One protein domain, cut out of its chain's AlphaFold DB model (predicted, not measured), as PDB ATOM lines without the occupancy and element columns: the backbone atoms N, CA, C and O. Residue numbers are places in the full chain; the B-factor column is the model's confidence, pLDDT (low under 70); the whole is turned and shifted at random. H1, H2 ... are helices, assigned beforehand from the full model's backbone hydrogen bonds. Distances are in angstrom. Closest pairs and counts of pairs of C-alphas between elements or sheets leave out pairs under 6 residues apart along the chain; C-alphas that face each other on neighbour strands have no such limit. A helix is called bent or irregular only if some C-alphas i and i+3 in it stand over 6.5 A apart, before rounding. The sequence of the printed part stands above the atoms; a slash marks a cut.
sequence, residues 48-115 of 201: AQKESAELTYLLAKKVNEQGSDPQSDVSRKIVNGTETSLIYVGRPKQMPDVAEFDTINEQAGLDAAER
ATOM      1  N   ALA A  48     138.422 185.850 220.821       91.69
ATOM      2  CA  ALA A  48     137.348 184.961 220.367       91.69
ATOM      3  C   ALA A  48     135.947 185.581 220.545       91.69
ATOM      4  O   ALA A  48     135.080 185.455 219.683       91.69
ATOM      5  N   GLN A  49     135.716 186.324 221.633       91.88
ATOM      6  CA  GLN A  49     134.447 187.029 221.858       91.88
ATOM      7  C   GLN A  49     134.230 188.190 220.881       91.88
ATOM      8  O   GLN A  49     133.102 188.416 220.442       91.88
ATOM      9  N   LYS A  50     135.292 188.920 220.524       95.38
ATOM     10  CA  LYS A  50     135.226 189.980 219.504       95.38
ATOM     11  C   LYS A  50     135.001 189.398 218.112       95.38
ATOM     12  O   LYS A  50     134.208 189.942 217.351       95.38
ATOM     13  N   GLU A  51     135.664 188.289 217.795       95.94
ATOM     14  CA  GLU A  51     135.501 187.563 216.535       95.94
ATOM     15  C   GLU A  51     134.079 187.005 216.393       95.94
ATOM     16  O   GLU A  51     133.435 187.243 215.375       95.94
ATOM     17  N   SER A  52     133.533 186.368 217.438       95.94
ATOM     18  CA  SER A  52     132.139 185.894 217.456       95.94
ATOM     19  C   SER A  52     131.135 187.045 217.273       95.94
ATOM     20  O   SER A  52     130.196 186.939 216.476       95.94
ATOM     21  N   ALA A  53     131.352 188.188 217.937       96.12
ATOM     22  CA  ALA A  53     130.503 189.370 217.782       96.12
ATOM     23  C   ALA A  53     130.559 189.956 216.358       96.12
ATOM     24  O   ALA A  53     129.516 190.297 215.792       96.12
ATOM     25  N   GLU A  54     131.751 190.043 215.758       97.06
ATOM     26  CA  GLU A  54     131.934 190.511 214.378       97.06
ATOM     27  C   GLU A  54     131.256 189.553 213.388       97.06
ATOM     28  O   GLU A  54     130.479 190.002 212.547       97.06
ATOM     29  N   LEU A  55     131.452 188.236 213.524       96.50
ATOM     30  CA  LEU A  55     130.789 187.249 212.665       96.50
ATOM     31  C   LEU A  55     129.266 187.314 212.784       96.50
ATOM     32  O   LEU A  55     128.568 187.269 211.772       96.50
ATOM     33  N   THR A  56     128.741 187.477 213.999       95.19
ATOM     34  CA  THR A  56     127.297 187.620 214.237       95.19
ATOM     35  C   THR A  56     126.737 188.856 213.526       95.19
ATOM     36  O   THR A  56     125.686 188.782 212.887       95.19
ATOM     37  N   TYR A  57     127.458 189.981 213.570       96.12
ATOM     38  CA  TYR A  57     127.104 191.190 212.825       96.12
ATOM     39  C   TYR A  57     127.150 190.976 211.302       96.12
ATOM     40  O   TYR A  57     126.217 191.359 210.592       96.12
ATOM     41  N   LEU A  58     128.193 190.323 210.781       94.94
ATOM     42  CA  LEU A  58     128.320 190.037 209.348       94.94
ATOM     43  C   LEU A  58     127.216 189.096 208.850       94.94
ATOM     44  O   LEU A  58     126.652 189.323 207.778       94.94
ATOM     45  N   LEU A  59     126.867 188.076 209.636       94.06
ATOM     46  CA  LEU A  59     125.750 187.177 209.352       94.06
ATOM     47  C   LEU A  59     124.421 187.936 209.352       94.06
ATOM     48  O   LEU A  59     123.651 187.802 208.402       94.06
ATOM     49  N   ALA A  60     124.174 188.785 210.354       94.25
ATOM     50  CA  ALA A  60     122.985 189.633 210.404       94.25
ATOM     51  C   ALA A  60     122.879 190.540 209.170       94.25
ATOM     52  O   ALA A  60     121.814 190.640 208.555       94.25
ATOM     53  N   LYS A  61     123.993 191.159 208.763       95.62
ATOM     54  CA  LYS A  61     124.055 192.001 207.565       95.62
ATOM     55  C   LYS A  61     123.757 191.199 206.300       95.62
ATOM     56  O   LYS A  61     122.920 191.616 205.501       95.62
ATOM     57  N   LYS A  62     124.359 190.015 206.156       94.56
ATOM     58  CA  LYS A  62     124.117 189.120 205.018       94.56
ATOM     59  C   LYS A  62     122.658 188.666 204.949       94.56
ATOM     60  O   LYS A  62     122.082 188.654 203.866       94.56
ATOM     61  N   VAL A  63     122.036 188.350 206.085       93.12
ATOM     62  CA  VAL A  63     120.605 188.006 206.158       93.12
ATOM     63  C   VAL A  63     119.724 189.199 205.769       93.12
ATOM     64  O   VAL A  63     118.761 189.023 205.032       93.12
ATOM     65  N   ASN A  64     120.061 190.418 206.190       95.19
ATOM     66  CA  ASN A  64     119.331 191.626 205.789       95.19
ATOM     67  C   ASN A  64     119.454 191.940 204.283       95.19
ATOM     68  O   ASN A  64     118.552 192.537 203.697       95.19
ATOM     69  N   GLU A  65     120.559 191.556 203.645       95.00
ATOM     70  CA  GLU A  65     120.807 191.798 202.217       95.00
ATOM     71  C   GLU A  65     120.269 190.681 201.308       95.00
ATOM     72  O   GLU A  65     119.773 190.964 200.221       95.00
ATOM     73  N   GLN A  66     120.382 189.420 201.735       94.38
ATOM     74  CA  GLN A  66     120.202 188.231 200.886       94.38
ATOM     75  C   GLN A  66     119.258 187.183 201.491       94.38
ATOM     76  O   GLN A  66     119.109 186.094 200.940       94.38
ATOM     77  N   GLY A  67     118.666 187.465 202.652       89.38
ATOM     78  CA  GLY A  67     117.769 186.544 203.338       89.38
ATOM     79  C   GLY A  67     116.424 186.376 202.635       89.38
ATOM     80  O   GLY A  67     116.143 186.971 201.598       89.38
ATOM     81  N   SER A  68     115.559 185.569 203.246       86.94
ATOM     82  CA  SER A  68     114.200 185.312 202.755       86.94
ATOM     83  C   SER A  68     113.277 186.535 202.803       86.94
ATOM     84  O   SER A  68     112.259 186.546 202.122       86.94
ATOM     85  N   ASP A  69     113.619 187.540 203.612       89.69
ATOM     86  CA  ASP A  69     112.886 188.803 203.753       89.69
ATOM     87  C   ASP A  69     113.885 189.971 203.913       89.69
ATOM     88  O   ASP A  69     114.137 190.442 205.031       89.69
ATOM     89  N   PRO A  70     114.558 190.369 202.818       90.75
ATOM     90  CA  PRO A  70     115.624 191.359 202.865       90.75
ATOM     91  C   PRO A  70     115.063 192.763 203.123       90.75
ATOM     92  O   PRO A  70     113.994 193.123 202.634       90.75
ATOM     93  N   GLN A  71     115.812 193.587 203.860       92.75
ATOM     94  CA  GLN A  71     115.462 194.976 204.207       92.75
ATOM     95  C   GLN A  71     114.169 195.151 205.022       92.75
ATOM     96  O   GLN A  71     113.673 196.275 205.177       92.75
ATOM     97  N   SER A  72     113.631 194.067 205.579       95.25
ATOM     98  CA  SER A  72     112.501 194.128 206.496       95.25
ATOM     99  C   SER A  72     112.845 194.887 207.777       95.25
ATOM    100  O   SER A  72     113.999 195.000 208.190       95.25
ATOM    101  N   ASP A  73     111.828 195.420 208.456       96.38
ATOM    102  CA  ASP A  73     112.055 196.171 209.696       96.38
ATOM    103  C   ASP A  73     112.763 195.326 210.770       96.38
ATOM    104  O   ASP A  73     113.619 195.825 211.501       96.38
ATOM    105  N   VAL A  74     112.456 194.027 210.817       93.94
ATOM    106  CA  VAL A  74     113.067 193.072 211.748       93.94
ATOM    107  C   VAL A  74     114.538 192.840 211.413       93.94
ATOM    108  O   VAL A  74     115.382 192.948 212.301       93.94
ATOM    109  N   SER A  75     114.871 192.569 210.150       93.31
ATOM    110  CA  SER A  75     116.258 192.311 209.742       93.31
ATOM    111  C   SER A  75     117.155 193.534 209.962       93.31
ATOM    112  O   SER A  75     118.244 193.395 210.523       93.31
ATOM    113  N   ARG A  76     116.665 194.749 209.683       95.12
ATOM    114  CA  ARG A  76     117.379 195.995 210.029       95.12
ATOM    115  C   ARG A  76     117.610 196.157 211.531       95.12
ATOM    116  O   ARG A  76     118.690 196.571 211.943       95.12
ATOM    117  N   LYS A  77     116.614 195.837 212.366       94.88
ATOM    118  CA  LYS A  77     116.753 195.901 213.831       94.88
ATOM    119  C   LYS A  77     117.805 194.921 214.349       94.88
ATOM    120  O   LYS A  77     118.565 195.285 215.241       94.88
ATOM    121  N   ILE A  78     117.887 193.722 213.770       94.75
ATOM    122  CA  ILE A  78     118.921 192.735 214.116       94.75
ATOM    123  C   ILE A  78     120.312 193.254 213.729       94.75
ATOM    124  O   ILE A  78     121.232 193.182 214.543       94.75
ATOM    125  N   VAL A  79     120.473 193.838 212.536       96.62
ATOM    126  CA  VAL A  79     121.747 194.457 212.121       96.62
ATOM    127  C   VAL A  79     122.158 195.563 213.092       96.62
ATOM    128  O   VAL A  79     123.260 195.524 213.627       96.62
ATOM    129  N   ASN A  80     121.259 196.497 213.406       96.81
ATOM    130  CA  ASN A  80     121.570 197.593 214.328       96.81
ATOM    131  C   ASN A  80     121.892 197.086 215.748       96.81
ATOM    132  O   ASN A  80     122.799 197.596 216.409       96.81
ATOM    133  N   GLY A  81     121.164 196.074 216.230       95.69
ATOM    134  CA  GLY A  81     121.398 195.475 217.546       95.69
ATOM    135  C   GLY A  81     122.746 194.754 217.637       95.69
ATOM    136  O   GLY A  81     123.474 194.912 218.621       95.69
ATOM    137  N   THR A  82     123.115 194.009 216.594       96.25
ATOM    138  CA  THR A  82     124.412 193.317 216.514       96.25
ATOM    139  C   THR A  82     125.570 194.293 216.314       96.25
ATOM    140  O   THR A  82     126.606 194.128 216.949       96.25
ATOM    141  N   GLU A  83     125.383 195.374 215.553       96.56
ATOM    142  CA  GLU A  83     126.370 196.452 215.415       96.56
ATOM    143  C   GLU A  83     126.632 197.166 216.745       96.56
ATOM    144  O   GLU A  83     127.779 197.371 217.135       96.56
ATOM    145  N   THR A  84     125.572 197.498 217.483       94.56
ATOM    146  CA  THR A  84     125.699 198.122 218.809       94.56
ATOM    147  C   THR A  84     126.446 197.195 219.770       94.56
ATOM    148  O   THR A  84     127.326 197.635 220.511       94.56
ATOM    149  N   SER A  85     126.137 195.896 219.721       91.81
ATOM    150  CA  SER A  85     126.826 194.876 220.517       91.81
ATOM    151  C   SER A  85     128.309 194.781 220.146       91.81
ATOM    152  O   SER A  85     129.161 194.737 221.029       91.81
ATOM    153  N   LEU A  86     128.636 194.837 218.855       94.56
ATOM    154  CA  LEU A  86     130.009 194.846 218.354       94.56
ATOM    155  C   LEU A  86     130.782 196.102 218.783       94.56
ATOM    156  O   LEU A  86     131.945 196.003 219.161       94.56
ATOM    157  N   ILE A  87     130.148 197.277 218.785       93.56
ATOM    158  CA  ILE A  87     130.755 198.516 219.305       93.56
ATOM    159  C   ILE A  87     131.068 198.374 220.799       93.56
ATOM    160  O   ILE A  87     132.131 198.798 221.248       93.56
ATOM    161  N   TYR A  88     130.159 197.766 221.563       88.94
ATOM    162  CA  TYR A  88     130.343 197.542 222.993       88.94
ATOM    163  C   TYR A  88     131.469 196.540 223.299       88.94
ATOM    164  O   TYR A  88     132.283 196.780 224.190       88.94
ATOM    165  N   VAL A  89     131.525 195.427 222.563       91.12
ATOM    166  CA  VAL A  89     132.535 194.364 222.727       91.12
ATOM    167  C   VAL A  89     133.907 194.787 222.173       91.12
ATOM    168  O   VAL A  89     134.948 194.397 222.709       91.12
ATOM    169  N   GLY A  90     133.912 195.636 221.144       93.38
ATOM    170  CA  GLY A  90     135.085 196.023 220.370       93.38
ATOM    171  C   GLY A  90     135.314 195.104 219.167       93.38
ATOM    172  O   GLY A  90     134.878 193.955 219.147       93.38
ATOM    173  N   ARG A  91     136.020 195.616 218.153       94.00
ATOM    174  CA  ARG A  91     136.341 194.852 216.939       94.00
ATOM    175  C   ARG A  91     137.569 193.955 217.133       94.00
ATOM    176  O   ARG A  91     138.485 194.351 217.865       94.00
ATOM    177  N   PRO A  92     137.605 192.775 216.491       95.12
ATOM    178  CA  PRO A  92     138.755 191.883 216.554       95.12
ATOM    179  C   PRO A  92     139.953 192.484 215.812       95.12
ATOM    180  O   PRO A  92     139.806 193.335 214.931       95.12
ATOM    181  N   LYS A  93     141.167 192.054 216.173       93.25
ATOM    182  CA  LYS A  93     142.396 192.519 215.503       93.25
ATOM    183  C   LYS A  93     142.531 191.987 214.078       93.25
ATOM    184  O   LYS A  93     143.148 192.641 213.241       93.25
ATOM    185  N   GLN A  94     142.008 190.790 213.834       92.06
ATOM    186  CA  GLN A  94     142.008 190.126 212.538       92.06
ATOM    187  C   GLN A  94     140.566 189.815 212.151       92.06
ATOM    188  O   GLN A  94     139.728 189.575 213.016       92.06
ATOM    189  N   MET A  95     140.270 189.883 210.854       92.50
ATOM    190  CA  MET A  95     138.930 189.576 210.368       92.50
ATOM    191  C   MET A  95     138.736 188.055 210.412       92.50
ATOM    192  O   MET A  95     139.515 187.357 209.760       92.50
ATOM    193  N   PRO A  96     137.748 187.544 211.161       91.75
ATOM    194  CA  PRO A  96     137.554 186.107 211.310       91.75
ATOM    195  C   PRO A  96     137.002 185.472 210.030       91.75
ATOM    196  O   PRO A  96     136.235 186.099 209.289       91.75
ATOM    197  N   ASP A  97     137.368 184.212 209.782       91.81
ATOM    198  CA  ASP A  97     136.756 183.414 208.721       91.81
ATOM    199  C   ASP A  97     135.368 182.937 209.167       91.81
ATOM    200  O   ASP A  97     135.174 182.411 210.262       91.81
ATOM    201  N   VAL A  98     134.377 183.096 208.291       87.94
ATOM    202  CA  VAL A  98     133.003 182.639 208.525       87.94
ATOM    203  C   VAL A  98     132.944 181.115 208.655       87.94
ATOM    204  O   VAL A  98     132.067 180.601 209.345       87.94
ATOM    205  N   ALA A  99     133.877 180.387 208.031       90.88
ATOM    206  CA  ALA A  99     133.971 178.935 208.161       90.88
ATOM    207  C   ALA A  99     134.301 178.476 209.593       90.88
ATOM    208  O   ALA A  99     133.971 177.350 209.960       90.88
ATOM    209  N   GLU A 100     134.907 179.342 210.407       91.25
ATOM    210  CA  GLU A 100     135.324 179.031 211.778       91.25
ATOM    211  C   GLU A 100     134.280 179.433 212.829       91.25
ATOM    212  O   GLU A 100     134.533 179.301 214.027       91.25
ATOM    213  N   PHE A 101     133.093 179.893 212.406       91.31
ATOM    214  CA  PHE A 101     132.070 180.447 213.299       91.31
ATOM    215  C   PHE A 101     131.763 179.558 214.504       91.31
ATOM    216  O   PHE A 101     131.797 180.038 215.634       91.31
ATOM    217  N   ASP A 102     131.509 178.267 214.284       93.00
ATOM    218  CA  ASP A 102     131.135 177.351 215.365       93.00
ATOM    219  C   ASP A 102     132.273 177.177 216.382       93.00
ATOM    220  O   ASP A 102     132.034 177.200 217.587       93.00
ATOM    221  N   THR A 103     133.519 177.089 215.905       93.56
ATOM    222  CA  THR A 103     134.706 176.932 216.763       93.56
ATOM    223  C   THR A 103     134.987 178.204 217.561       93.56
ATOM    224  O   THR A 103     135.198 178.151 218.773       93.56
ATOM    225  N   ILE A 104     134.936 179.365 216.903       92.94
ATOM    226  CA  ILE A 104     135.122 180.672 217.545       92.94
ATOM    227  C   ILE A 104     134.025 180.911 218.585       92.94
ATOM    228  O   ILE A 104     134.301 181.413 219.674       92.94
ATOM    229  N   ASN A 105     132.782 180.538 218.280       92.25
ATOM    230  CA  ASN A 105     131.661 180.733 219.188       92.25
ATOM    231  C   ASN A 105     131.723 179.800 220.407       92.25
ATOM    232  O   ASN A 105     131.417 180.229 221.520       92.25
ATOM    233  N   GLU A 106     132.165 178.552 220.223       93.25
ATOM    234  CA  GLU A 106     132.436 177.636 221.334       93.25
ATOM    235  C   GLU A 106     133.530 178.196 222.252       93.25
ATOM    236  O   GLU A 106     133.316 178.323 223.460       93.25
ATOM    237  N   GLN A 107     134.660 178.634 221.682       91.44
ATOM    238  CA  GLN A 107     135.747 179.235 222.455       91.44
ATOM    239  C   GLN A 107     135.304 180.519 223.168       91.44
ATOM    240  O   GLN A 107     135.597 180.704 224.346       91.44
ATOM    241  N   ALA A 108     134.542 181.389 222.501       90.69
ATOM    242  CA  ALA A 108     133.990 182.598 223.109       90.69
ATOM    243  C   ALA A 108     133.080 182.286 224.312       90.69
ATOM    244  O   ALA A 108     133.067 183.047 225.288       90.69
ATOM    245  N   GLY A 109     132.340 181.174 224.243       89.06
ATOM    246  CA  GLY A 109     131.526 180.643 225.333       89.06
ATOM    247  C   GLY A 109     132.363 180.132 226.506       89.06
ATOM    248  O   GLY A 109     132.061 180.472 227.651       89.06
ATOM    249  N   LEU A 110     133.439 179.387 226.236       89.94
ATOM    250  CA  LEU A 110     134.391 178.943 227.264       89.94
ATOM    251  C   LEU A 110     135.061 180.140 227.951       89.94
ATOM    252  O   LEU A 110     135.007 180.256 229.174       89.94
ATOM    253  N   ASP A 111     135.567 181.097 227.173       87.00
ATOM    254  CA  ASP A 111     136.170 182.332 227.685       87.00
ATOM    255  C   ASP A 111     135.177 183.152 228.525       87.00
ATOM    256  O   ASP A 111     135.556 183.835 229.476       87.00
ATOM    257  N   ALA A 112     133.888 183.134 228.162       82.94
ATOM    258  CA  ALA A 112     132.841 183.812 228.921       82.94
ATOM    259  C   ALA A 112     132.566 183.113 230.258       82.94
ATOM    260  O   ALA A 112     132.322 183.800 231.249       82.94
ATOM    261  N   ALA A 113     132.630 181.780 230.290       82.56
ATOM    262  CA  ALA A 113     132.468 180.984 231.503       82.56
ATOM    263  C   ALA A 113     133.661 181.121 232.465       82.56
ATOM    264  O   ALA A 113     133.476 181.047 233.677       82.56
ATOM    265  N   GLU A 114     134.864 181.368 231.942       81.06
ATOM    266  CA  GLU A 114     136.069 181.619 232.744       81.06
ATOM    267  C   GLU A 114     136.160 183.048 233.295       81.06
ATOM    268  O   GLU A 114     137.048 183.347 234.103       81.06
ATOM    269  N   ARG A 115     135.257 183.956 232.891       75.19
ATOM    270  CA  ARG A 115     135.281 185.327 233.405       75.19
ATOM    271  C   ARG A 115     135.116 185.316 234.926       75.19
ATOM    272  O   ARG A 115     134.175 184.701 235.430       75.19
TER     273      ARG A 115
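What this domain is: This is residues 48 to 115 of the 201 residues of an uncharacterized protein of viral metagenome (UniProt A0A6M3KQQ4). A helical hairpin of H1 and H2, side by side, has a third helix, H3, packed steeply on the first part of H1, away from H2. The link of residues 90 to 97 passes across H1 on its way from H2 to H3. The printed part has 68 residues with three named helices, H1, H2 and H3 along the chain, and no named strand; its class is all helix. It is compact, with a radius of gyration of the C-alphas of 12.5 A, and its outline is elongated, 37 by 24 by 21 A.

How they stand to each other: H1, residues 48 to 66, and H2, residues 73 to 89, form a helical hairpin. They touch, at a shallow tilt of 19 degrees, opposite ways; their closest C-alphas are those of Tyr 57 and Thr 82, 5.0 A apart. H3, residues 98 to 113, touches H1 at its residues 48 to 55 alone, at a steep tilt of 44 degrees, opposite ways. The closest C-alphas there are those of Gln 49 and Ala 108, 4.6 A apart. H2 and H3 are apart. In H1 and H2 every O i to N i+4 pair is within hydrogen-bond range; in H3 it is 10 of 12.

Where its parts are: H1 begins at C-alpha 48 (137.348, 184.961, 220.367) and is 26.2 A long from first to last C-alpha. H2 measures 24.3 A and begins at C-alpha 73 (112.055, 196.171, 209.696). H3 measures 23.0 A and ends at C-alpha 113 (132.468, 180.984, 231.503). It is irregular, with C-alphas 99 and 102 at 7.9 A, and has a kink of 30 degrees near residue 105.

The domain as a whole: The two C-alphas farthest apart are those of Asp 69 and Glu 114, 37.8 A. The printed part has no cut. Both links, H1 to H2 and H2 to H3, are short. The mean pLDDT of the printed part is 92.5, and no printed residue is under 70.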